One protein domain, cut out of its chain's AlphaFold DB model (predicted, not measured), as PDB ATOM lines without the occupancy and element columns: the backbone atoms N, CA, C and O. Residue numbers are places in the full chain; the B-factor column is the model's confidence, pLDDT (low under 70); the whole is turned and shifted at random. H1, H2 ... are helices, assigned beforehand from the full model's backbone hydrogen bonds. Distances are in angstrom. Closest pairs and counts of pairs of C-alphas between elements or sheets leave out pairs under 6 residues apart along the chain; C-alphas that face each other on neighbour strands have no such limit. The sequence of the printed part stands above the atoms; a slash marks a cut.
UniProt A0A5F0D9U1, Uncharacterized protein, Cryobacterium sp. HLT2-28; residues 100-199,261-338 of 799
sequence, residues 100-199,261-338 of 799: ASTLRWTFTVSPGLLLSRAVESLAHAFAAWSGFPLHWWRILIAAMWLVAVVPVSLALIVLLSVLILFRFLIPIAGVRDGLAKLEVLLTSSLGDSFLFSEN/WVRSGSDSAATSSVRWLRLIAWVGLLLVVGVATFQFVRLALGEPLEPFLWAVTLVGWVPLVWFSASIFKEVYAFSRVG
ATOM      1  N   ALA A 100     -31.919 -26.616  23.658       85.31
ATOM      2  CA  ALA A 100     -32.680 -26.810  24.889       85.31
ATOM      3  C   ALA A 100     -32.151 -27.989  25.726       85.31
ATOM      4  O   ALA A 100     -32.012 -27.863  26.944       85.31
ATOM      5  N   SER A 101     -31.808 -29.112  25.084       86.94
ATOM      6  CA  SER A 101     -31.207 -30.270  25.758       86.94
ATOM      7  C   SER A 101     -29.824 -29.939  26.317       86.94
ATOM      8  O   SER A 101     -29.557 -30.210  27.490       86.94
ATOM      9  N   THR A 102     -28.975 -29.291  25.513       84.88
ATOM     10  CA  THR A 102     -27.629 -28.870  25.925       84.88
ATOM     11  C   THR A 102     -27.686 -27.893  27.090       84.88
ATOM     12  O   THR A 102     -26.943 -28.057  28.056       84.88
ATOM     13  N   LEU A 103     -28.593 -26.913  27.061       82.31
ATOM     14  CA  LEU A 103     -28.771 -25.966  28.159       82.31
ATOM     15  C   LEU A 103     -29.279 -26.658  29.413       82.31
ATOM     16  O   LEU A 103     -28.674 -26.504  30.472       82.31
ATOM     17  N   ARG A 104     -30.327 -27.481  29.305       84.88
ATOM     18  CA  ARG A 104     -30.845 -28.240  30.449       84.88
ATOM     19  C   ARG A 104     -29.742 -29.062  31.111       84.88
ATOM     20  O   ARG A 104     -29.617 -29.023  32.334       84.88
ATOM     21  N   TRP A 105     -28.923 -29.765  30.333       85.56
ATOM     22  CA  TRP A 105     -27.780 -30.508  30.863       85.56
ATOM     23  C   TRP A 105     -26.717 -29.580  31.463       85.56
ATOM     24  O   TRP A 105     -26.261 -29.806  32.582       85.56
ATOM     25  N   THR A 106     -26.389 -28.480  30.785       82.38
ATOM     26  CA  THR A 106     -25.411 -27.493  31.267       82.38
ATOM     27  C   THR A 106     -25.816 -26.922  32.623       82.38
ATOM     28  O   THR A 106     -24.970 -26.799  33.495       82.38
ATOM     29  N   PHE A 107     -27.096 -26.645  32.870       79.88
ATOM     30  CA  PHE A 107     -27.548 -26.133  34.170       79.88
ATOM     31  C   PHE A 107     -27.698 -27.219  35.246       79.88
ATOM     32  O   PHE A 107     -27.598 -26.926  36.437       79.88
ATOM     33  N   THR A 108     -27.930 -28.478  34.865       77.12
ATOM     34  CA  THR A 108     -28.204 -29.566  35.828       77.12
ATOM     35  C   THR A 108     -26.976 -30.406  36.187       77.12
ATOM     36  O   THR A 108     -26.914 -30.954  37.294       77.12
ATOM     37  N   VAL A 109     -25.996 -30.489  35.284       81.56
ATOM     38  CA  VAL A 109     -24.831 -31.381  35.384       81.56
ATOM     39  C   VAL A 109     -23.515 -30.612  35.485       81.56
ATOM     40  O   VAL A 109     -22.733 -30.890  36.397       81.56
ATOM     41  N   SER A 110     -23.280 -29.616  34.621       80.56
ATOM     42  CA  SER A 110     -21.999 -28.880  34.585       80.56
ATOM     43  C   SER A 110     -21.558 -28.263  35.929       80.56
ATOM     44  O   SER A 110     -20.376 -28.356  36.253       80.56
ATOM     45  N   PRO A 111     -22.452 -27.730  36.789       76.44
ATOM     46  CA  PRO A 111     -22.055 -27.168  38.079       76.44
ATOM     47  C   PRO A 111     -21.517 -28.237  39.027       76.44
ATOM     48  O   PRO A 111     -20.558 -28.001  39.757       76.44
ATOM     49  N   GLY A 112     -22.116 -29.432  38.986       76.62
ATOM     50  CA  GLY A 112     -21.646 -30.583  39.746       76.62
ATOM     51  C   GLY A 112     -20.265 -31.041  39.284       76.62
ATOM     52  O   GLY A 112     -19.423 -31.327  40.128       76.62
ATOM     53  N   LEU A 113     -20.008 -31.015  37.970       78.44
ATOM     54  CA  LEU A 113     -18.694 -31.314  37.389       78.44
ATOM     55  C   LEU A 113     -17.624 -30.286  37.780       78.44
ATOM     56  O   LEU A 113     -16.514 -30.656  38.156       78.44
ATOM     57  N   LEU A 114     -17.944 -28.990  37.726       77.31
ATOM     58  CA  LEU A 114     -17.019 -27.933  38.145       77.31
ATOM     59  C   LEU A 114     -16.705 -28.029  39.642       77.31
ATOM     60  O   LEU A 114     -15.558 -27.847  40.055       77.31
ATOM     61  N   LEU A 115     -17.709 -28.350  40.456       74.56
ATOM     62  CA  LEU A 115     -17.533 -28.505  41.892       74.56
ATOM     63  C   LEU A 115     -16.747 -29.775  42.239       74.56
ATOM     64  O   LEU A 115     -15.827 -29.700  43.052       74.56
ATOM     65  N   SER A 116     -17.029 -30.917  41.600       75.38
ATOM     66  CA  SER A 116     -16.242 -32.140  41.808       75.38
ATOM     67  C   SER A 116     -14.778 -31.912  41.445       75.38
ATOM     68  O   SER A 116     -13.883 -32.279  42.204       75.38
ATOM     69  N   ARG A 117     -14.534 -31.183  40.354       77.19
ATOM     70  CA  ARG A 117     -13.203 -30.780  39.909       77.19
ATOM     71  C   ARG A 117     -12.484 -29.885  40.921       77.19
ATOM     72  O   ARG A 117     -11.304 -30.096  41.209       77.19
ATOM     73  N   ALA A 118     -13.178 -28.895  41.476       74.88
ATOM     74  CA  ALA A 118     -12.624 -28.035  42.517       74.88
ATOM     75  C   ALA A 118     -12.255 -28.840  43.774       74.88
ATOM     76  O   ALA A 118     -11.181 -28.643  44.346       74.88
ATOM     77  N   VAL A 119     -13.111 -29.789  44.162       74.81
ATOM     78  CA  VAL A 119     -12.880 -30.688  45.300       74.81
ATOM     79  C   VAL A 119     -11.695 -31.621  45.049       74.81
ATOM     80  O   VAL A 119     -10.852 -31.757  45.930       74.81
ATOM     81  N   GLU A 120     -11.570 -32.215  43.862       75.25
ATOM     82  CA  GLU A 120     -10.414 -33.039  43.480       75.25
ATOM     83  C   GLU A 120      -9.112 -32.236  43.500       75.25
ATOM     84  O   GLU A 120      -8.108 -32.679  44.061       75.25
ATOM     85  N   SER A 121      -9.126 -31.029  42.928       74.56
ATOM     86  CA  SER A 121      -7.970 -30.128  42.937       74.56
ATOM     87  C   SER A 121      -7.539 -29.796  44.370       74.56
ATOM     88  O   SER A 121      -6.350 -29.861  44.697       74.56
ATOM     89  N   LEU A 122      -8.502 -29.517  45.255       72.19
ATOM     90  CA  LEU A 122      -8.254 -29.309  46.681       72.19
ATOM     91  C   LEU A 122      -7.724 -30.573  47.363       72.19
ATOM     92  O   LEU A 122      -6.745 -30.500  48.102       72.19
ATOM     93  N   ALA A 123      -8.313 -31.737  47.096       74.81
ATOM     94  CA  ALA A 123      -7.875 -33.010  47.660       74.81
ATOM     95  C   ALA A 123      -6.428 -33.334  47.259       74.81
ATOM     96  O   ALA A 123      -5.627 -33.723  48.113       74.81
ATOM     97  N   HIS A 124      -6.055 -33.105  45.998       72.56
ATOM     98  CA  HIS A 124      -4.679 -33.263  45.527       72.56
ATOM     99  C   HIS A 124      -3.722 -32.251  46.164       72.56
ATOM    100  O   HIS A 124      -2.629 -32.641  46.588       72.56
ATOM    101  N   ALA A 125      -4.127 -30.982  46.291       70.81
ATOM    102  CA  ALA A 125      -3.347 -29.978  47.012       70.81
ATOM    103  C   ALA A 125      -3.130 -30.397  48.478       70.81
ATOM    104  O   ALA A 125      -2.005 -30.366  48.977       70.81
ATOM    105  N   PHE A 126      -4.167 -30.904  49.150       71.81
ATOM    106  CA  PHE A 126      -4.064 -31.396  50.524       71.81
ATOM    107  C   PHE A 126      -3.217 -32.651  50.664       71.81
ATOM    108  O   PHE A 126      -2.456 -32.750  51.630       71.81
ATOM    109  N   ALA A 127      -3.307 -33.592  49.725       71.75
ATOM    110  CA  ALA A 127      -2.470 -34.785  49.720       71.75
ATOM    111  C   ALA A 127      -0.988 -34.406  49.576       71.75
ATOM    112  O   ALA A 127      -0.149 -34.897  50.339       71.75
ATOM    113  N   ALA A 128      -0.674 -33.464  48.679       68.94
ATOM    114  CA  ALA A 128       0.678 -32.932  48.508       68.94
ATOM    115  C   ALA A 128       1.187 -32.195  49.758       68.94
ATOM    116  O   ALA A 128       2.390 -32.179  50.024       68.94
ATOM    117  N   TRP A 129       0.281 -31.617  50.547       70.81
ATOM    118  CA  TRP A 129       0.602 -30.884  51.771       70.81
ATOM    119  C   TRP A 129       0.474 -31.700  53.052       70.81
ATOM    120  O   TRP A 129       0.691 -31.146  54.128       70.81
ATOM    121  N   SER A 130       0.166 -32.998  52.960       67.00
ATOM    122  CA  SER A 130      -0.112 -33.879  54.101       67.00
ATOM    123  C   SER A 130       0.966 -33.860  55.196       67.00
ATOM    124  O   SER A 130       0.615 -34.026  56.363       67.00
ATOM    125  N   GLY A 131       2.220 -33.534  54.860       74.81
ATOM    126  CA  GLY A 131       3.339 -33.388  55.801       74.81
ATOM    127  C   GLY A 131       3.410 -32.086  56.621       74.81
ATOM    128  O   GLY A 131       4.275 -31.988  57.484       74.81
ATOM    129  N   PHE A 132       2.548 -31.086  56.389       65.88
ATOM    130  CA  PHE A 132       2.544 -29.847  57.188       65.88
ATOM    131  C   PHE A 132       1.663 -29.970  58.451       65.88
ATOM    132  O   PHE A 132       0.501 -30.361  58.313       65.88
ATOM    133  N   PRO A 133       2.145 -29.574  59.648       66.38
ATOM    134  CA  PRO A 133       1.528 -29.895  60.949       66.38
ATOM    135  C   PRO A 133       0.253 -29.114  61.318       66.38
ATOM    136  O   PRO A 133      -0.327 -29.349  62.372       66.38
ATOM    137  N   LEU A 134      -0.210 -28.176  60.493       66.06
ATOM    138  CA  LEU A 134      -1.330 -27.299  60.843       66.06
ATOM    139  C   LEU A 134      -2.572 -27.665  60.006       66.06
ATOM    140  O   LEU A 134      -2.724 -27.282  58.852       66.06
ATOM    141  N   HIS A 135      -3.480 -28.453  60.574       71.75
ATOM    142  CA  HIS A 135      -4.656 -28.948  59.846       71.75
ATOM    143  C   HIS A 135      -5.735 -27.878  59.590       71.75
ATOM    144  O   HIS A 135      -6.501 -28.006  58.639       71.75
ATOM    145  N   TRP A 136      -5.786 -26.804  60.384       66.69
ATOM    146  CA  TRP A 136      -6.833 -25.778  60.288       66.69
ATOM    147  C   TRP A 136      -6.649 -24.815  59.105       66.69
ATOM    148  O   TRP A 136      -7.639 -24.444  58.477       66.69
ATOM    149  N   TRP A 137      -5.412 -24.469  58.712       70.19
ATOM    150  CA  TRP A 137      -5.200 -23.631  57.520       70.19
ATOM    151  C   TRP A 137      -5.615 -24.357  56.242       70.19
ATOM    152  O   TRP A 137      -6.031 -23.717  55.284       70.19
ATOM    153  N   ARG A 138      -5.556 -25.697  56.224       65.62
ATOM    154  CA  ARG A 138      -6.046 -26.491  55.094       65.62
ATOM    155  C   ARG A 138      -7.544 -26.292  54.914       65.62
ATOM    156  O   ARG A 138      -7.991 -25.999  53.813       65.62
ATOM    157  N   ILE A 139      -8.294 -26.383  56.010       68.75
ATOM    158  CA  ILE A 139      -9.738 -26.137  56.023       68.75
ATOM    159  C   ILE A 139     -10.028 -24.700  55.574       68.75
ATOM    160  O   ILE A 139     -10.894 -24.503  54.729       68.75
ATOM    161  N   LEU A 140      -9.261 -23.720  56.064       67.81
ATOM    162  CA  LEU A 140      -9.417 -22.318  55.673       67.81
ATOM    163  C   LEU A 140      -9.154 -22.097  54.175       67.81
ATOM    164  O   LEU A 140      -9.971 -21.471  53.510       67.81
ATOM    165  N   ILE A 141      -8.065 -22.645  53.620       68.38
ATOM    166  CA  ILE A 141      -7.763 -22.537  52.185       68.38
ATOM    167  C   ILE A 141      -8.841 -23.233  51.358       68.38
ATOM    168  O   ILE A 141      -9.297 -22.644  50.387       68.38
ATOM    169  N   ALA A 142      -9.296 -24.433  51.743       65.06
ATOM    170  CA  ALA A 142     -10.423 -25.089  51.072       65.06
ATOM    171  C   ALA A 142     -11.675 -24.221  51.091       65.06
ATOM    172  O   ALA A 142     -12.300 -24.050  50.048       65.06
ATOM    173  N   ALA A 143     -12.026 -23.670  52.253       65.06
ATOM    174  CA  ALA A 143     -13.189 -22.814  52.405       65.06
ATOM    175  C   ALA A 143     -13.068 -21.566  51.521       65.06
ATOM    176  O   ALA A 143     -13.979 -21.285  50.752       65.06
ATOM    177  N   MET A 144     -11.925 -20.872  51.546       67.12
ATOM    178  CA  MET A 144     -11.669 -19.707  50.690       67.12
ATOM    179  C   MET A 144     -11.730 -20.057  49.201       67.12
ATOM    180  O   MET A 144     -12.308 -19.311  48.415       67.12
ATOM    181  N   TRP A 145     -11.165 -21.199  48.802       70.19
ATOM    182  CA  TRP A 145     -11.191 -21.644  47.409       70.19
ATOM    183  C   TRP A 145     -12.610 -21.991  46.958       70.19
ATOM    184  O   TRP A 145     -13.015 -21.612  45.865       70.19
ATOM    185  N   LEU A 146     -13.390 -22.656  47.810       65.31
ATOM    186  CA  LEU A 146     -14.785 -22.990  47.535       65.31
ATOM    187  C   LEU A 146     -15.644 -21.721  47.430       65.31
ATOM    188  O   LEU A 146     -16.425 -21.583  46.489       65.31
ATOM    189  N   VAL A 147     -15.423 -20.760  48.334       64.38
ATOM    190  CA  VAL A 147     -16.044 -19.427  48.304       64.38
ATOM    191  C   VAL A 147     -15.646 -18.642  47.053       64.38
ATOM    192  O   VAL A 147     -16.450 -17.851  46.584       64.38
ATOM    193  N   ALA A 148     -14.464 -18.858  46.472       67.12
ATOM    194  CA  ALA A 148     -14.052 -18.192  45.235       67.12
ATOM    195  C   ALA A 148     -14.578 -18.894  43.967       67.12
ATOM    196  O   ALA A 148     -15.050 -18.240  43.038       67.12
ATOM    197  N   VAL A 149     -14.519 -20.226  43.909       69.12
ATOM    198  CA  VAL A 149     -14.868 -20.992  42.701       69.12
ATOM    199  C   VAL A 149     -16.363 -21.027  42.447       69.12
ATOM    200  O   VAL A 149     -16.771 -20.943  41.286       69.12
ATOM    201  N   VAL A 150     -17.180 -21.145  43.495       68.69
ATOM    202  CA  VAL A 150     -18.637 -21.223  43.333       68.69
ATOM    203  C   VAL A 150     -19.187 -19.943  42.676       68.69
ATOM    204  O   VAL A 150     -19.838 -20.073  41.638       68.69
ATOM    205  N   PRO A 151     -18.866 -18.719  43.144       65.38
ATOM    206  CA  PRO A 151     -19.296 -17.484  42.489       65.38
ATOM    207  C   PRO A 151     -18.715 -17.287  41.090       65.38
ATOM    208  O   PRO A 151     -19.418 -16.787  40.220       65.38
ATOM    209  N   VAL A 152     -17.463 -17.688  40.834       70.44
ATOM    210  CA  VAL A 152     -16.865 -17.560  39.490       70.44
ATOM    211  C   VAL A 152     -17.562 -18.485  38.492       70.44
ATOM    212  O   VAL A 152     -17.938 -18.053  37.403       70.44
ATOM    213  N   SER A 153     -17.783 -19.742  38.878       68.75
ATOM    214  CA  SER A 153     -18.509 -20.717  38.056       68.75
ATOM    215  C   SER A 153     -19.933 -20.236  37.783       68.75
ATOM    216  O   SER A 153     -20.432 -20.331  36.663       68.75
ATOM    217  N   LEU A 154     -20.564 -19.650  38.798       68.62
ATOM    218  CA  LEU A 154     -21.886 -19.057  38.696       68.62
ATOM    219  C   LEU A 154     -21.920 -17.857  37.748       68.62
ATOM    220  O   LEU A 154     -22.783 -17.798  36.878       68.62
ATOM    221  N   ALA A 155     -20.990 -16.916  37.903       70.69
ATOM    222  CA  ALA A 155     -20.896 -15.734  37.058       70.69
ATOM    223  C   ALA A 155     -20.718 -16.132  35.590       70.69
ATOM    224  O   ALA A 155     -21.346 -15.538  34.720       70.69
ATOM    225  N   LEU A 156     -19.940 -17.186  35.321       73.06
ATOM    226  CA  LEU A 156     -19.782 -17.738  33.979       73.06
ATOM    227  C   LEU A 156     -21.104 -18.300  33.428       73.06
ATOM    228  O   LEU A 156     -21.451 -18.037  32.280       73.06
ATOM    229  N   ILE A 157     -21.864 -19.037  34.240       73.44
ATOM    230  CA  ILE A 157     -23.165 -19.602  33.850       73.44
ATOM    231  C   ILE A 157     -24.202 -18.499  33.606       73.44
ATOM    232  O   ILE A 157     -24.920 -18.535  32.605       73.44
ATOM    233  N   VAL A 158     -24.274 -17.498  34.486       74.31
ATOM    234  CA  VAL A 158     -25.159 -16.337  34.316       74.31
ATOM    235  C   VAL A 158     -24.767 -15.568  33.063       74.31
ATOM    236  O   VAL A 158     -25.632 -15.283  32.242       74.31
ATOM    237  N   LEU A 159     -23.474 -15.310  32.861       77.25
ATOM    238  CA  LEU A 159     -22.962 -14.669  31.652       77.25
ATOM    239  C   LEU A 159     -23.379 -15.446  30.401       77.25
ATOM    240  O   LEU A 159     -23.916 -14.850  29.477       77.25
ATOM    241  N   LEU A 160     -23.207 -16.768  30.380       76.81
ATOM    242  CA  LEU A 160     -23.642 -17.618  29.268       76.81
ATOM    243  C   LEU A 160     -25.152 -17.525  29.023       76.81
ATOM    244  O   LEU A 160     -25.584 -17.366  27.884       76.81
ATOM    245  N   SER A 161     -25.952 -17.560  30.089       76.56
ATOM    246  CA  SER A 161     -27.415 -17.431  30.021       76.56
ATOM    247  C   SER A 161     -27.831 -16.088  29.431       76.56
ATOM    248  O   SER A 161     -28.690 -16.015  28.556       76.56
ATOM    249  N   VAL A 162     -27.184 -15.023  29.897       77.19
ATOM    250  CA  VAL A 162     -27.407 -13.648  29.469       77.19
ATOM    251  C   VAL A 162     -26.986 -13.467  28.013       77.19
ATOM    252  O   VAL A 162     -27.740 -12.885  27.243       77.19
ATOM    253  N   LEU A 163     -25.847 -14.024  27.593       78.56
ATOM    254  CA  LEU A 163     -25.402 -14.009  26.197       78.56
ATOM    255  C   LEU A 163     -26.402 -14.722  25.274       78.56
ATOM    256  O   LEU A 163     -26.701 -14.224  24.189       78.56
ATOM    257  N   ILE A 164     -26.978 -15.842  25.717       78.31
ATOM    258  CA  ILE A 164     -28.024 -16.554  24.967       78.31
ATOM    259  C   ILE A 164     -29.311 -15.729  24.909       78.31
ATOM    260  O   ILE A 164     -29.894 -15.589  23.837       78.31
ATOM    261  N   LEU A 165     -29.742 -15.133  26.023       80.12
ATOM    262  CA  LEU A 165     -30.917 -14.261  26.060       80.12
ATOM    263  C   LEU A 165     -30.731 -13.035  25.149       80.12
ATOM    264  O   LEU A 165     -31.627 -12.679  24.383       80.12
ATOM    265  N   PHE A 166     -29.545 -12.426  25.176       80.44
ATOM    266  CA  PHE A 166     -29.197 -11.271  24.351       80.44
ATOM    267  C   PHE A 166     -29.280 -11.565  22.856       80.44
ATOM    268  O   PHE A 166     -29.629 -10.665  22.093       80.44
ATOM    269  N   ARG A 167     -29.052 -12.811  22.419       80.94
ATOM    270  CA  ARG A 167     -29.282 -13.211  21.023       80.94
ATOM    271  C   ARG A 167     -30.721 -12.926  20.578       80.94
ATOM    272  O   ARG A 167     -30.937 -12.496  19.442       80.94
ATOM    273  N   PHE A 168     -31.691 -13.158  21.461       81.81
ATOM    274  CA  PHE A 168     -33.108 -12.930  21.180       81.81
ATOM    275  C   PHE A 168     -33.483 -11.448  21.283       81.81
ATOM    276  O   PHE A 168     -34.302 -10.976  20.498       81.81
ATOM    277  N   LEU A 169     -32.850 -10.709  22.197       86.69
ATOM    278  CA  LEU A 169     -33.189  -9.312  22.481       86.69
ATOM    279  C   LEU A 169     -32.494  -8.292  21.566       86.69
ATOM    280  O   LEU A 169     -33.056  -7.230  21.321       86.69
ATOM    281  N   ILE A 170     -31.293  -8.584  21.051       86.12
ATOM    282  CA  ILE A 170     -30.500  -7.627  20.265       86.12
ATOM    283  C   ILE A 170     -30.624  -7.946  18.764       86.12
ATOM    284  O   ILE A 170     -30.081  -8.954  18.300       86.12
ATOM    285  N   PRO A 171     -31.293  -7.098  17.959       89.00
ATOM    286  CA  PRO A 171     -31.429  -7.273  16.511       89.00
ATOM    287  C   PRO A 171     -30.209  -6.766  15.716       89.00
ATOM    288  O   PRO A 171     -30.356  -6.247  14.615       89.00
ATOM    289  N   ILE A 172     -28.991  -6.913  16.248       92.75
ATOM    290  CA  ILE A 172     -27.750  -6.515  15.562       92.75
ATOM    291  C   ILE A 172     -27.109  -7.764  14.956       92.75
ATOM    292  O   ILE A 172     -26.651  -8.645  15.688       92.75
ATOM    293  N   ALA A 173     -27.058  -7.834  13.624       88.88
ATOM    294  CA  ALA A 173     -26.578  -9.007  12.885       88.88
ATOM    295  C   ALA A 173     -25.179  -9.471  13.336       88.88
ATOM    296  O   ALA A 173     -25.003 -10.636  13.674       88.88
ATOM    297  N   GLY A 174     -24.217  -8.552  13.480       88.25
ATOM    298  CA  GLY A 174     -22.853  -8.906  13.895       88.25
ATOM    299  C   GLY A 174     -22.754  -9.522  15.300       88.25
ATOM    300  O   GLY A 174     -21.963 -10.440  15.516       88.25
ATOM    301  N   VAL A 175     -23.584  -9.071  16.252       84.94
ATOM    302  CA  VAL A 175     -23.639  -9.655  17.607       84.94
ATOM    303  C   VAL A 175     -24.254 -11.050  17.553       84.94
ATOM    304  O   VAL A 175     -23.742 -11.973  18.184       84.94
ATOM    305  N   ARG A 176     -25.313 -11.229  16.754       86.31
ATOM    306  CA  ARG A 176     -25.952 -12.534  16.548       86.31
ATOM    307  C   ARG A 176     -24.995 -13.540  15.919       86.31
ATOM    308  O   ARG A 176     -24.944 -14.667  16.399       86.31
ATOM    309  N   ASP A 177     -24.198 -13.131  14.935       87.75
ATOM    310  CA  ASP A 177     -23.201 -13.997  14.295       87.75
ATOM    311  C   ASP A 177     -22.079 -14.391  15.264       87.75
ATOM    312  O   ASP A 177     -21.652 -15.549  15.300       87.75
ATOM    313  N   GLY A 178     -21.612 -13.445  16.086       86.56
ATOM    314  CA  GLY A 178     -20.638 -13.720  17.144       86.56
ATOM    315  C   GLY A 178     -21.174 -14.708  18.183       86.56
ATOM    316  O   GLY A 178     -20.511 -15.696  18.505       86.56
ATOM    317  N   LEU A 179     -22.403 -14.486  18.655       84.62
ATOM    318  CA  LEU A 179     -23.089 -15.380  19.587       84.62
ATOM    319  C   LEU A 179     -23.390 -16.744  18.966       84.62
ATOM    320  O   LEU A 179     -23.282 -17.744  19.662       84.62
ATOM    321  N   ALA A 180     -23.703 -16.814  17.671       83.62
ATOM    322  CA  ALA A 180     -23.894 -18.074  16.957       83.62
ATOM    323  C   ALA A 180     -22.602 -18.893  16.905       83.62
ATOM    324  O   ALA A 180     -22.631 -20.097  17.141       83.62
ATOM    325  N   LYS A 181     -21.450 -18.256  16.664       85.81
ATOM    326  CA  LYS A 181     -20.148 -18.942  16.720       85.81
ATOM    327  C   LYS A 181     -19.839 -19.457  18.125       85.81
ATOM    328  O   LYS A 181     -19.382 -20.588  18.267       85.81
ATOM    329  N   LEU A 182     -20.104 -18.646  19.152       81.56
ATOM    330  CA  LEU A 182     -19.932 -19.054  20.547       81.56
ATOM    331  C   LEU A 182     -20.872 -20.211  20.910       81.56
ATOM    332  O   LEU A 182     -20.448 -21.170  21.540       81.56
ATOM    333  N   GLU A 183     -22.128 -20.146  20.479       81.75
ATOM    334  CA  GLU A 183     -23.128 -21.192  20.677       81.75
ATOM    335  C   GLU A 183     -22.731 -22.491  19.984       81.75
ATOM    336  O   GLU A 183     -22.818 -23.545  20.605       81.75
ATOM    337  N   VAL A 184     -22.252 -22.434  18.739       81.62
ATOM    338  CA  VAL A 184     -21.730 -23.611  18.032       81.62
ATOM    339  C   VAL A 184     -20.557 -24.204  18.804       81.62
ATOM    340  O   VAL A 184     -20.533 -25.410  19.009       81.62
ATOM    341  N   LEU A 185     -19.636 -23.375  19.301       80.75
ATOM    342  CA  LEU A 185     -18.479 -23.830  20.075       80.75
ATOM    343  C   LEU A 185     -18.887 -24.486  21.405       80.75
ATOM    344  O   LEU A 185     -18.390 -25.559  21.757       80.75
ATOM    345  N   LEU A 186     -19.824 -23.873  22.130       77.12
ATOM    346  CA  LEU A 186     -20.352 -24.404  23.388       77.12
ATOM    347  C   LEU A 186     -21.175 -25.668  23.162       77.12
ATOM    348  O   LEU A 186     -21.014 -26.629  23.904       77.12
ATOM    349  N   THR A 187     -22.018 -25.692  22.133       78.12
ATOM    350  CA  THR A 187     -22.869 -26.841  21.806       78.12
ATOM    351  C   THR A 187     -22.039 -27.991  21.263       78.12
ATOM    352  O   THR A 187     -22.317 -29.128  21.618       78.12
ATOM    353  N   SER A 188     -20.977 -27.728  20.494       76.81
ATOM    354  CA  SER A 188     -20.051 -28.784  20.077       76.81
ATOM    355  C   SER A 188     -19.306 -29.372  21.270       76.81
ATOM    356  O   SER A 188     -19.159 -30.580  21.348       76.81
ATOM    357  N   SER A 189     -18.885 -28.542  22.233       77.12
ATOM    358  CA  SER A 189     -18.123 -29.012  23.394       77.12
ATOM    359  C   SER A 189     -19.004 -29.717  24.437       77.12
ATOM    360  O   SER A 189     -18.782 -30.863  24.815       77.12
ATOM    361  N   LEU A 190     -20.059 -29.045  24.893       81.00
ATOM    362  CA  LEU A 190     -20.945 -29.540  25.948       81.00
ATOM    363  C   LEU A 190     -21.961 -30.558  25.417       81.00
ATOM    364  O   LEU A 190     -22.356 -31.473  26.142       81.00
ATOM    365  N   GLY A 191     -22.391 -30.414  24.162       76.94
ATOM    366  CA  GLY A 191     -23.394 -31.278  23.548       76.94
ATOM    367  C   GLY A 191     -22.906 -32.708  23.340       76.94
ATOM    368  O   GLY A 191     -23.655 -33.644  23.610       76.94
ATOM    369  N   ASP A 192     -21.646 -32.900  22.960       79.81
ATOM    370  CA  ASP A 192     -21.074 -34.240  22.795       79.81
ATOM    371  C   ASP A 192     -20.960 -34.969  24.143       79.81
ATOM    372  O   ASP A 192     -21.270 -36.163  24.233       79.81
ATOM    373  N   SER A 193     -20.606 -34.248  25.216       81.88
ATOM    374  CA  SER A 193     -20.611 -34.780  26.590       81.88
ATOM    375  C   SER A 193     -22.014 -35.160  27.055       81.88
ATOM    376  O   SER A 193     -22.206 -36.222  27.661       81.88
ATOM    377  N   PHE A 194     -23.014 -34.335  26.733       84.50
ATOM    378  CA  PHE A 194     -24.421 -34.649  26.976       84.50
ATOM    379  C   PHE A 194     -24.855 -35.914  26.226       84.50
ATOM    380  O   PHE A 194     -25.393 -36.835  26.838       84.50
ATOM    381  N   LEU A 195     -24.600 -35.995  24.919       83.62
ATOM    382  CA  LEU A 195     -25.056 -37.120  24.103       83.62
ATOM    383  C   LEU A 195     -24.449 -38.445  24.545       83.62
ATOM    384  O   LEU A 195     -25.147 -39.458  24.575       83.62
ATOM    385  N   PHE A 196     -23.175 -38.443  24.917       86.31
ATOM    386  CA  PHE A 196     -22.524 -39.648  25.408       86.31
ATOM    387  C   PHE A 196     -23.047 -40.094  26.778       86.31
ATOM    388  O   PHE A 196     -23.194 -41.297  27.021       86.31
ATOM    389  N   SER A 197     -23.353 -39.150  27.673       86.75
ATOM    390  CA  SER A 197     -23.852 -39.471  29.015       86.75
ATOM    391  C   SER A 197     -25.326 -39.898  29.012       86.75
ATOM    392  O   SER A 197     -25.644 -40.957  29.553       86.75
ATOM    393  N   GLU A 198     -26.205 -39.152  28.342       87.75
ATOM    394  CA  GLU A 198     -27.665 -39.297  28.470       87.75
ATOM    395  C   GLU A 198     -28.314 -40.137  27.353       87.75
ATOM    396  O   GLU A 198     -29.344 -40.772  27.577       87.75
ATOM    397  N   ASN A 199     -27.735 -40.193  26.145       89.94
ATOM    398  CA  ASN A 199     -28.335 -40.914  25.018       89.94
ATOM    399  C   ASN A 199     -27.620 -42.247  24.753       89.94
ATOM    400  O   ASN A 199     -26.574 -42.310  24.104       89.94
ATOM    401  N   TRP A 261     -19.238 -40.420  36.367       80.81
ATOM    402  CA  TRP A 261     -19.997 -39.785  37.438       80.81
ATOM    403  C   TRP A 261     -21.360 -39.301  36.944       80.81
ATOM    404  O   TRP A 261     -22.378 -39.630  37.549       80.81
ATOM    405  N   VAL A 262     -21.404 -38.603  35.802       83.88
ATOM    406  CA  VAL A 262     -22.677 -38.148  35.217       83.88
ATOM    407  C   VAL A 262     -23.603 -39.333  34.945       83.88
ATOM    408  O   VAL A 262     -24.775 -39.281  35.305       83.88
ATOM    409  N   ARG A 263     -23.067 -40.424  34.389       85.50
ATOM    410  CA  ARG A 263     -23.834 -41.635  34.070       85.50
ATOM    411  C   ARG A 263     -24.349 -42.371  35.310       85.50
ATOM    412  O   ARG A 263     -25.517 -42.716  35.403       85.50
ATOM    413  N   SER A 264     -23.500 -42.602  36.305       80.75
ATOM    414  CA  SER A 264     -23.951 -43.241  37.555       80.75
ATOM    415  C   SER A 264     -24.992 -42.387  38.301       80.75
ATOM    416  O   SER A 264     -25.888 -42.914  38.968       80.75
ATOM    417  N   GLY A 265     -24.919 -41.063  38.131       76.75
ATOM    418  CA  GLY A 265     -25.913 -40.104  38.600       76.75
ATOM    419  C   GLY A 265     -27.184 -39.998  37.744       76.75
ATOM    420  O   GLY A 265     -28.157 -39.421  38.217       76.75
ATOM    421  N   SER A 266     -27.241 -40.515  36.514       73.25
ATOM    422  CA  SER A 266     -28.509 -40.592  35.766       73.25
ATOM    423  C   SER A 266     -29.337 -41.807  36.180       73.25
ATOM    424  O   SER A 266     -30.566 -41.734  36.189       73.25
ATOM    425  N   ASP A 267     -28.665 -42.893  36.568       73.44
ATOM    426  CA  ASP A 267     -29.285 -44.217  36.697       73.44
ATOM    427  C   ASP A 267     -29.827 -44.518  38.109       73.44
ATOM    428  O   ASP A 267     -30.665 -45.404  38.283       73.44
ATOM    429  N   SER A 268     -29.396 -43.794  39.149       72.12
ATOM    430  CA  SER A 268     -29.827 -44.070  40.529       72.12
ATOM    431  C   SER A 268     -31.112 -43.320  40.908       72.12
ATOM    432  O   SER A 268     -31.171 -42.097  40.841       72.12
ATOM    433  N   ALA A 269     -32.146 -44.023  41.390       57.69
ATOM    434  CA  ALA A 269     -33.415 -43.423  41.852       57.69
ATOM    435  C   ALA A 269     -33.239 -42.374  42.978       57.69
ATOM    436  O   ALA A 269     -34.044 -41.445  43.115       57.69
ATOM    437  N   ALA A 270     -32.135 -42.474  43.729       57.94
ATOM    438  CA  ALA A 270     -31.689 -41.491  44.718       57.94
ATOM    439  C   ALA A 270     -31.420 -40.093  44.121       57.94
ATOM    440  O   ALA A 270     -31.368 -39.109  44.851       57.94
ATOM    441  N   THR A 271     -31.286 -39.971  42.799       59.72
ATOM    442  CA  THR A 271     -30.981 -38.700  42.126       59.72
ATOM    443  C   THR A 271     -32.179 -37.778  41.973       59.72
ATOM    444  O   THR A 271     -31.992 -36.586  41.730       59.72
ATOM    445  N   SER A 272     -33.407 -38.269  42.160       65.12
ATOM    446  CA  SER A 272     -34.601 -37.415  42.123       65.12
ATOM    447  C   SER A 272     -34.555 -36.333  43.212       65.12
ATOM    448  O   SER A 272     -34.740 -35.153  42.914       65.12
ATOM    449  N   SER A 273     -34.198 -36.694  44.445       62.72
ATOM    450  CA  SER A 273     -34.010 -35.765  45.566       62.72
ATOM    451  C   SER A 273     -32.811 -34.836  45.353       62.72
ATOM    452  O   SER A 273     -32.905 -33.639  45.620       62.72
ATOM    453  N   VAL A 274     -31.711 -35.341  44.789       67.81
ATOM    454  CA  VAL A 274     -30.518 -34.531  44.475       67.81
ATOM    455  C   VAL A 274     -30.814 -33.487  43.396       67.81
ATOM    456  O   VAL A 274     -30.356 -32.350  43.494       67.81
ATOM    457  N   ARG A 275     -31.622 -33.828  42.384       71.38
ATOM    458  CA  ARG A 275     -32.065 -32.885  41.343       71.38
ATOM    459  C   ARG A 275     -32.859 -31.721  41.939       71.38
ATOM    460  O   ARG A 275     -32.594 -30.574  41.583       71.38
ATOM    461  N   TRP A 276     -33.773 -31.993  42.870       69.62
ATOM    462  CA  TRP A 276     -34.525 -30.942  43.565       69.62
ATOM    463  C   TRP A 276     -33.640 -30.089  44.470       69.62
ATOM    464  O   TRP A 276     -33.749 -28.866  44.438       69.62
ATOM    465  N   LEU A 277     -32.708 -30.699  45.206       68.00
ATOM    466  CA  LEU A 277     -31.739 -29.959  46.019       68.00
ATOM    467  C   LEU A 277     -30.850 -29.043  45.167       68.00
ATOM    468  O   LEU A 277     -30.593 -27.907  45.563       68.00
ATOM    469  N   ARG A 278     -30.442 -29.489  43.971       70.88
ATOM    470  CA  ARG A 278     -29.740 -28.644  42.991       70.88
ATOM    471  C   ARG A 278     -30.596 -27.464  42.565       70.88
ATOM    472  O   ARG A 278     -30.111 -26.339  42.593       70.88
ATOM    473  N   LEU A 279     -31.859 -27.692  42.209       73.06
ATOM    474  CA  LEU A 279     -32.760 -26.610  41.813       73.06
ATOM    475  C   LEU A 279     -32.985 -25.599  42.951       73.06
ATOM    476  O   LEU A 279     -32.925 -24.398  42.713       73.06
ATOM    477  N   ILE A 280     -33.191 -26.068  44.183       71.56
ATOM    478  CA  ILE A 280     -33.370 -25.202  45.360       71.56
ATOM    479  C   ILE A 280     -32.117 -24.357  45.605       71.56
ATOM    480  O   ILE A 280     -32.224 -23.155  45.845       71.56
ATOM    481  N   ALA A 281     -30.930 -24.955  45.492       69.94
ATOM    482  CA  ALA A 281     -29.677 -24.220  45.604       69.94
ATOM    483  C   ALA A 281     -29.522 -23.168  44.500       69.94
ATOM    484  O   ALA A 281     -29.102 -22.050  44.786       69.94
ATOM    485  N   TRP A 282     -29.922 -23.492  43.266       71.25
ATOM    486  CA  TRP A 282     -29.956 -22.547  42.148       71.25
ATOM    487  C   TRP A 282     -30.870 -21.359  42.418       71.25
ATOM    488  O   TRP A 282     -30.460 -20.216  42.223       71.25
ATOM    489  N   VAL A 283     -32.085 -21.616  42.899       73.50
ATOM    490  CA  VAL A 283     -33.043 -20.561  43.241       73.50
ATOM    491  C   VAL A 283     -32.497 -19.689  44.368       73.50
ATOM    492  O   VAL A 283     -32.470 -18.470  44.218       73.50
ATOM    493  N   GLY A 284     -31.995 -20.289  45.453       72.56
ATOM    494  CA  GLY A 284     -31.399 -19.542  46.565       72.56
ATOM    495  C   GLY A 284     -30.222 -18.674  46.119       72.56
ATOM    496  O   GLY A 284     -30.099 -17.524  46.531       72.56
ATOM    497  N   LEU A 285     -29.399 -19.187  45.207       69.81
ATOM    498  CA  LEU A 285     -28.229 -18.491  44.689       69.81
ATOM    499  C   LEU A 285     -28.575 -17.340  43.735       69.81
ATOM    500  O   LEU A 285     -27.994 -16.261  43.851       69.81
ATOM    501  N   LEU A 286     -29.535 -17.533  42.826       70.19
ATOM    502  CA  LEU A 286     -30.058 -16.448  41.986       70.19
ATOM    503  C   LEU A 286     -30.652 -15.327  42.842       70.19
ATOM    504  O   LEU A 286     -30.492 -14.154  42.510       70.19
ATOM    505  N   LEU A 287     -31.269 -15.682  43.969       71.25
ATOM    506  CA  LEU A 287     -31.797 -14.727  44.938       71.25
ATOM    507  C   LEU A 287     -30.666 -13.928  45.608       71.25
ATOM    508  O   LEU A 287     -30.753 -12.704  45.667       71.25
ATOM    509  N   VAL A 288     -29.567 -14.581  46.014       71.56
ATOM    510  CA  VAL A 288     -28.368 -13.902  46.555       71.56
ATOM    511  C   VAL A 288     -27.753 -12.949  45.535       71.56
ATOM    512  O   VAL A 288     -27.477 -11.800  45.871       71.56
ATOM    513  N   VAL A 289     -27.540 -13.400  44.294       69.19
ATOM    514  CA  VAL A 289     -26.952 -12.553  43.245       69.19
ATOM    515  C   VAL A 289     -27.872 -11.387  42.916       69.19
ATOM    516  O   VAL A 289     -27.402 -10.256  42.877       69.19
ATOM    517  N   GLY A 290     -29.173 -11.632  42.742       73.50
ATOM    518  CA  GLY A 290     -30.149 -10.578  42.470       73.50
ATOM    519  C   GLY A 290     -30.156  -9.507  43.561       73.50
ATOM    520  O   GLY A 290     -30.117  -8.317  43.256       73.50
ATOM    521  N   VAL A 291     -30.104  -9.923  44.828       74.44
ATOM    522  CA  VAL A 291     -30.025  -9.018  45.983       74.44
ATOM    523  C   VAL A 291     -28.695  -8.267  46.016       74.44
ATOM    524  O   VAL A 291     -28.695  -7.054  46.196       74.44
ATOM    525  N   ALA A 292     -27.566  -8.939  45.787       67.50
ATOM    526  CA  ALA A 292     -26.251  -8.302  45.752       67.50
ATOM    527  C   ALA A 292     -26.124  -7.285  44.603       67.50
ATOM    528  O   ALA A 292     -25.596  -6.193  44.801       67.50
ATOM    529  N   THR A 293     -26.637  -7.608  43.414       68.31
ATOM    530  CA  THR A 293     -26.678  -6.688  42.269       68.31
ATOM    531  C   THR A 293     -27.586  -5.499  42.553       68.31
ATOM    532  O   THR A 293     -27.181  -4.364  42.317       68.31
ATOM    533  N   PHE A 294     -28.776  -5.729  43.115       74.38
ATOM    534  CA  PHE A 294     -29.674  -4.652  43.532       74.38
ATOM    535  C   PHE A 294     -29.003  -3.721  44.552       74.38
ATOM    536  O   PHE A 294     -29.086  -2.503  44.420       74.38
ATOM    537  N   GLN A 295     -28.253  -4.278  45.506       69.25
ATOM    538  CA  GLN A 295     -27.493  -3.501  46.486       69.25
ATOM    539  C   GLN A 295     -26.352  -2.708  45.870       69.25
ATOM    540  O   GLN A 295     -26.146  -1.556  46.231       69.25
ATOM    541  N   PHE A 296     -25.624  -3.303  44.929       68.00
ATOM    542  CA  PHE A 296     -24.587  -2.589  44.199       68.00
ATOM    543  C   PHE A 296     -25.172  -1.391  43.443       68.00
ATOM    544  O   PHE A 296     -24.602  -0.304  43.492       68.00
ATOM    545  N   VAL A 297     -26.339  -1.562  42.809       69.12
ATOM    546  CA  VAL A 297     -27.057  -0.469  42.137       69.12
ATOM    547  C   VAL A 297     -27.497   0.598  43.140       69.12
ATOM    548  O   VAL A 297     -27.219   1.769  42.915       69.12
ATOM    549  N   ARG A 298     -28.109   0.227  44.272       77.19
ATOM    550  CA  ARG A 298     -28.513   1.191  45.316       77.19
ATOM    551  C   ARG A 298     -27.332   1.958  45.901       77.19
ATOM    552  O   ARG A 298     -27.399   3.175  46.030       77.19
ATOM    553  N   LEU A 299     -26.233   1.262  46.188       73.62
ATOM    554  CA  LEU A 299     -24.999   1.875  46.673       73.62
ATOM    555  C   LEU A 299     -24.417   2.843  45.636       73.62
ATOM    556  O   LEU A 299     -23.977   3.931  45.997       73.62
ATOM    557  N   ALA A 300     -24.448   2.477  44.351       66.12
ATOM    558  CA  ALA A 300     -24.041   3.358  43.258       66.12
ATOM    559  C   ALA A 300     -24.965   4.582  43.104       66.12
ATOM    560  O   ALA A 300     -24.516   5.619  42.623       66.12
ATOM    561  N   LEU A 301     -26.224   4.477  43.540       79.38
ATOM    562  CA  LEU A 301     -27.200   5.570  43.591       79.38
ATOM    563  C   LEU A 301     -27.157   6.373  44.908       79.38
ATOM    564  O   LEU A 301     -27.928   7.315  45.062       79.38
ATOM    565  N   GLY A 302     -26.261   6.038  45.844       82.38
ATOM    566  CA  GLY A 302     -26.096   6.757  47.113       82.38
ATOM    567  C   GLY A 302     -27.105   6.389  48.206       82.38
ATOM    568  O   GLY A 302     -27.180   7.080  49.218       82.38
ATOM    569  N   GLU A 303     -27.872   5.311  48.040       80.50
ATOM    570  CA  GLU A 303     -28.854   4.895  49.040       80.50
ATOM    571  C   GLU A 303     -28.221   4.060  50.174       80.50
ATOM    572  O   GLU A 303     -27.326   3.241  49.924       80.50
ATOM    573  N   PRO A 304     -28.682   4.218  51.431       80.75
ATOM    574  CA  PRO A 304     -28.171   3.453  52.563       80.75
ATOM    575  C   PRO A 304     -28.529   1.960  52.464       80.75
ATOM    576  O   PRO A 304     -29.622   1.571  52.044       80.75
ATOM    577  N   LEU A 305     -27.601   1.102  52.901       71.81
ATOM    578  CA  LEU A 305     -27.792  -0.349  52.962       71.81
ATOM    579  C   LEU A 305     -28.746  -0.711  54.111       71.81
ATOM    580  O   LEU A 305     -28.376  -0.614  55.280       71.81
ATOM    581  N   GLU A 306     -29.957  -1.171  53.797       77.12
ATOM    582  CA  GLU A 306     -30.919  -1.562  54.835       77.12
ATOM    583  C   GLU A 306     -30.619  -2.932  55.493       77.12
ATOM    584  O   GLU A 306     -30.259  -3.889  54.795       77.12
ATOM    585  N   PRO A 307     -30.862  -3.090  56.814       72.00
ATOM    586  CA  PRO A 307     -30.678  -4.347  57.559       72.00
ATOM    587  C   PRO A 307     -31.463  -5.548  57.012       72.00
ATOM    588  O   PRO A 307     -30.987  -6.684  57.080       72.00
ATOM    589  N   PHE A 308     -32.645  -5.314  56.427       65.38
ATOM    590  CA  PHE A 308     -33.481  -6.362  55.826       65.38
ATOM    591  C   PHE A 308     -32.731  -7.148  54.738       65.38
ATOM    592  O   PHE A 308     -32.883  -8.360  54.602       65.38
ATOM    593  N   LEU A 309     -31.834  -6.487  54.008       61.28
ATOM    594  CA  LEU A 309     -31.076  -7.105  52.922       61.28
ATOM    595  C   LEU A 309     -29.893  -7.947  53.424       61.28
ATOM    596  O   LEU A 309     -29.524  -8.922  52.767       61.28
ATOM    597  N   TRP A 310     -29.344  -7.657  54.609       68.19
ATOM    598  CA  TRP A 310     -28.403  -8.561  55.282       68.19
ATOM    599  C   TRP A 310     -29.089  -9.855  55.712       68.19
ATOM    600  O   TRP A 310     -28.507 -10.925  55.543       68.19
ATOM    601  N   ALA A 311     -30.338  -9.775  56.181       68.75
ATOM    602  CA  ALA A 311     -31.138 -10.955  56.492       68.75
ATOM    603  C   ALA A 311     -31.413 -11.794  55.234       68.75
ATOM    604  O   ALA A 311     -31.212 -13.004  55.266       68.75
ATOM    605  N   VAL A 312     -31.762 -11.170  54.101       67.69
ATOM    606  CA  VAL A 312     -31.926 -11.886  52.820       67.69
ATOM    607  C   VAL A 312     -30.607 -12.510  52.344       67.69
ATOM    608  O   VAL A 312     -30.596 -13.648  51.876       67.69
ATOM    609  N   THR A 313     -29.481 -11.814  52.522       66.25
ATOM    610  CA  THR A 313     -28.150 -12.339  52.180       66.25
ATOM    611  C   THR A 313     -27.805 -13.555  53.050       66.25
ATOM    612  O   THR A 313     -27.436 -14.599  52.518       66.25
ATOM    613  N   LEU A 314     -27.996 -13.469  54.370       71.25
ATOM    614  CA  LEU A 314     -27.807 -14.576  55.322       71.25
ATOM    615  C   LEU A 314     -28.721 -15.770  55.019       71.25
ATOM    616  O   LEU A 314     -28.247 -16.907  54.979       71.25
ATOM    617  N   VAL A 315     -30.006 -15.519  54.751       73.31
ATOM    618  CA  VAL A 315     -30.979 -16.553  54.365       73.31
ATOM    619  C   VAL A 315     -30.588 -17.205  53.043       73.31
ATOM    620  O   VAL A 315     -30.779 -18.406  52.895       73.31
ATOM    621  N   GLY A 316     -29.986 -16.469  52.109       68.25
ATOM    622  CA  GLY A 316     -29.473 -17.025  50.860       68.25
ATOM    623  C   GLY A 316     -28.173 -17.835  51.007       68.25
ATOM    624  O   GLY A 316     -27.966 -18.801  50.268       68.25
ATOM    625  N   TRP A 317     -27.324 -17.521  51.995       70.25
ATOM    626  CA  TRP A 317     -26.110 -18.298  52.290       70.25
ATOM    627  C   TRP A 317     -26.409 -19.678  52.886       70.25
ATOM    628  O   TRP A 317     -25.681 -20.626  52.596       70.25
ATOM    629  N   VAL A 318     -27.472 -19.828  53.685       73.12
ATOM    630  CA  VAL A 318     -27.799 -21.108  54.346       73.12
ATOM    631  C   VAL A 318     -28.062 -22.245  53.335       73.12
ATOM    632  O   VAL A 318     -27.393 -23.279  53.440       73.12
ATOM    633  N   PRO A 319     -28.931 -22.088  52.312       69.12
ATOM    634  CA  PRO A 319     -29.091 -23.065  51.239       69.12
ATOM    635  C   PRO A 319     -27.792 -23.330  50.485       69.12
ATOM    636  O   PRO A 319     -27.524 -24.476  50.141       69.12
ATOM    637  N   LEU A 320     -26.963 -22.305  50.256       69.06
ATOM    638  CA  LEU A 320     -25.707 -22.450  49.521       69.06
ATOM    639  C   LEU A 320     -24.675 -23.281  50.296       69.06
ATOM    640  O   LEU A 320     -24.033 -24.163  49.720       69.06
ATOM    641  N   VAL A 321     -24.534 -23.039  51.600       70.25
ATOM    642  CA  VAL A 321     -23.653 -23.813  52.487       70.25
ATOM    643  C   VAL A 321     -24.159 -25.245  52.616       70.25
ATOM    644  O   VAL A 321     -23.379 -26.185  52.460       70.25
ATOM    645  N   TRP A 322     -25.461 -25.434  52.842       72.06
ATOM    646  CA  TRP A 322     -26.050 -26.768  52.957       72.06
ATOM    647  C   TRP A 322     -25.942 -27.566  51.651       72.06
ATOM    648  O   TRP A 322     -25.595 -28.751  51.668       72.06
ATOM    649  N   PHE A 323     -26.150 -26.911  50.510       70.88
ATOM    650  CA  PHE A 323     -25.935 -27.486  49.187       70.88
ATOM    651  C   PHE A 323     -24.475 -27.865  48.956       70.88
ATOM    652  O   PHE A 323     -24.190 -28.989  48.544       70.88
ATOM    653  N   SER A 324     -23.547 -26.964  49.287       68.44
ATOM    654  CA  SER A 324     -22.109 -27.218  49.181       68.44
ATOM    655  C   SER A 324     -21.695 -28.414  50.036       68.44
ATOM    656  O   SER A 324     -20.959 -29.273  49.562       68.44
ATOM    657  N   ALA A 325     -22.215 -28.524  51.262       70.62
ATOM    658  CA  ALA A 325     -21.964 -29.659  52.146       70.62
ATOM    659  C   ALA A 325     -22.572 -30.968  51.611       70.62
ATOM    660  O   ALA A 325     -21.942 -32.022  51.701       70.62
ATOM    661  N   SER A 326     -23.770 -30.907  51.024       69.25
ATOM    662  CA  SER A 326     -24.451 -32.071  50.443       69.25
ATOM    663  C   SER A 326     -23.725 -32.582  49.198       69.25
ATOM    664  O   SER A 326     -23.434 -33.775  49.114       69.25
ATOM    665  N   ILE A 327     -23.328 -31.684  48.288       68.19
ATOM    666  CA  ILE A 327     -22.482 -32.055  47.148       68.19
ATOM    667  C   ILE A 327     -21.132 -32.557  47.635       68.19
ATOM    668  O   ILE A 327     -20.667 -33.575  47.138       68.19
ATOM    669  N   PHE A 328     -20.504 -31.896  48.608       68.62
ATOM    670  CA  PHE A 328     -19.227 -32.360  49.135       68.62
ATOM    671  C   PHE A 328     -19.348 -33.784  49.675       68.62
ATOM    672  O   PHE A 328     -18.506 -34.618  49.365       68.62
ATOM    673  N   LYS A 329     -20.415 -34.101  50.418       72.00
ATOM    674  CA  LYS A 329     -20.677 -35.455  50.915       72.00
ATOM    675  C   LYS A 329     -20.847 -36.460  49.775       72.00
ATOM    676  O   LYS A 329     -20.281 -37.546  49.865       72.00
ATOM    677  N   GLU A 330     -21.582 -36.118  48.719       69.94
ATOM    678  CA  GLU A 330     -21.771 -36.993  47.555       69.94
ATOM    679  C   GLU A 330     -20.502 -37.174  46.731       69.94
ATOM    680  O   GLU A 330     -20.133 -38.304  46.438       69.94
ATOM    681  N   VAL A 331     -19.805 -36.089  46.394       67.81
ATOM    682  CA  VAL A 331     -18.525 -36.118  45.674       67.81
ATOM    683  C   VAL A 331     -17.496 -36.896  46.484       67.81
ATOM    684  O   VAL A 331     -16.786 -37.734  45.939       67.81
ATOM    685  N   TYR A 332     -17.449 -36.680  47.799       69.88
ATOM    686  CA  TYR A 332     -16.562 -37.415  48.688       69.88
ATOM    687  C   TYR A 332     -16.928 -38.900  48.757       69.88
ATOM    688  O   TYR A 332     -16.048 -39.752  48.630       69.88
ATOM    689  N   ALA A 333     -18.210 -39.235  48.906       68.75
ATOM    690  CA  ALA A 333     -18.671 -40.620  48.881       68.75
ATOM    691  C   ALA A 333     -18.350 -41.291  47.537       68.75
ATOM    692  O   ALA A 333     -17.815 -42.396  47.518       68.75
ATOM    693  N   PHE A 334     -18.584 -40.597  46.427       64.56
ATOM    694  CA  PHE A 334     -18.288 -41.082  45.085       64.56
ATOM    695  C   PHE A 334     -16.786 -41.302  44.873       64.56
ATOM    696  O   PHE A 334     -16.382 -42.364  44.402       64.56
ATOM    697  N   SER A 335     -15.955 -40.353  45.318       64.56
ATOM    698  CA  SER A 335     -14.490 -40.463  45.267       64.56
ATOM    699  C   SER A 335     -13.951 -41.656  46.062       64.56
ATOM    700  O   SER A 335     -12.893 -42.182  45.734       64.56
ATOM    701  N   ARG A 336     -14.677 -42.107  47.095       64.25
ATOM    702  CA  ARG A 336     -14.291 -43.258  47.922       64.25
ATOM    703  C   ARG A 336     -14.784 -44.592  47.391       64.25
ATOM    704  O   ARG A 336     -14.094 -45.589  47.572       64.25
ATOM    705  N   VAL A 337     -15.993 -44.628  46.841       57.19
ATOM    706  CA  VAL A 337     -16.600 -45.888  46.407       57.19
ATOM    707  C   VAL A 337     -16.038 -46.304  45.054       57.19
ATOM    708  O   VAL A 337     -15.865 -47.500  44.842       57.19
ATOM    709  N   GLY A 338     -15.671 -45.344  44.195       59.09
ATOM    710  CA  GLY A 338     -15.347 -45.613  42.798       59.09
ATOM    711  C   GLY A 338     -16.570 -46.206  42.084       59.09
ATOM    712  O   GLY A 338     -17.275 -47.055  42.632       59.09
TER     713      GLY A 338
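This is residues 100 to 199 and 261 to 338 of the 799 residues of an uncharacterized protein of Cryobacterium sp. HLT2-28 (UniProt A0A5F0D9U1). The longest helix, H3, runs through the middle; H2 folds back beside its first part, H4 turns back from its other end as a V, and the long hairpin of H6 and H7 crosses H3 and H2. Short H1 packs on H4, and short H5 packs on H4's last residues. The printed part has 178 residues with seven named helices, H1 to H7 in chain order, no named strand, and the class all helix. It is only just loose, close to compact, with a radius of gyration of the C-alphas of 19.1 A and spans of 57 by 51 by 32 A.

Start with H1, residues 100 to 108, and H2, residues 110 to 128, which meet only through their tight link. H2 and H3, residues 135 to 169, form a helical hairpin and touch at a shallow tilt of 25 degrees, closest at the C-alphas of Leu 122 and Ala 142, 6.5 A; H3 does so with residues 138 to 153 alone. After a tight link comes H4, residues 173 to 198, with a kink of 33 degrees near residue 187. H4 touches H3 at a steep tilt of 55 degrees, closest at the C-alphas of Arg 167 and Arg 176, 5.6 A. With residues 187 to 194 alone H4 touches H1, closest at the C-alphas of Thr 102 and Gly 191, 5.4 A. H5, residues 261 to 267, touches H4, closest at the C-alphas of Ser 197 and Arg 263, 5.5 A. H6, residues 271 to 300, and H7, residues 307 to 337, form a hairpin at 35.3 degrees, only just steep, closest at the C-alphas of Gly 284 and Gly 316, 5.3 A. H7 touches H2, closest at the C-alphas of Ser 116 and Val 331, 6.0 A, while H3 and H6 are near each other. Every O i to N i+4 pair is within hydrogen-bond range in H1, H2, H5 and H6, against 28 of 31 in H3, 20 of 22 in H4 and 25 of 27 in H7.

Find C-alpha 100 at (-32.680, -26.810, 24.889), where H1 begins. H2 spans 26.9 A, and H3 spans 50.9 A from C-alpha 135 at (-4.656, -28.948, 59.846). H4 spans 34.1 A, H6 42.6 A and H7 45.3 A, ending at C-alpha 337, (-16.600, -45.888, 46.407).

The C-alphas farthest apart are those of Pro 133 and Pro 171, 59.8 A. Residues 200 to 260 are not printed; C-alphas 199 and 261 are 15.0 A apart across the cut. Of the links printed whole, none is long. Mean pLDDT of the printed part is 74.1; 60 residues are under 70, among them 138 to 144 and 330 to 338.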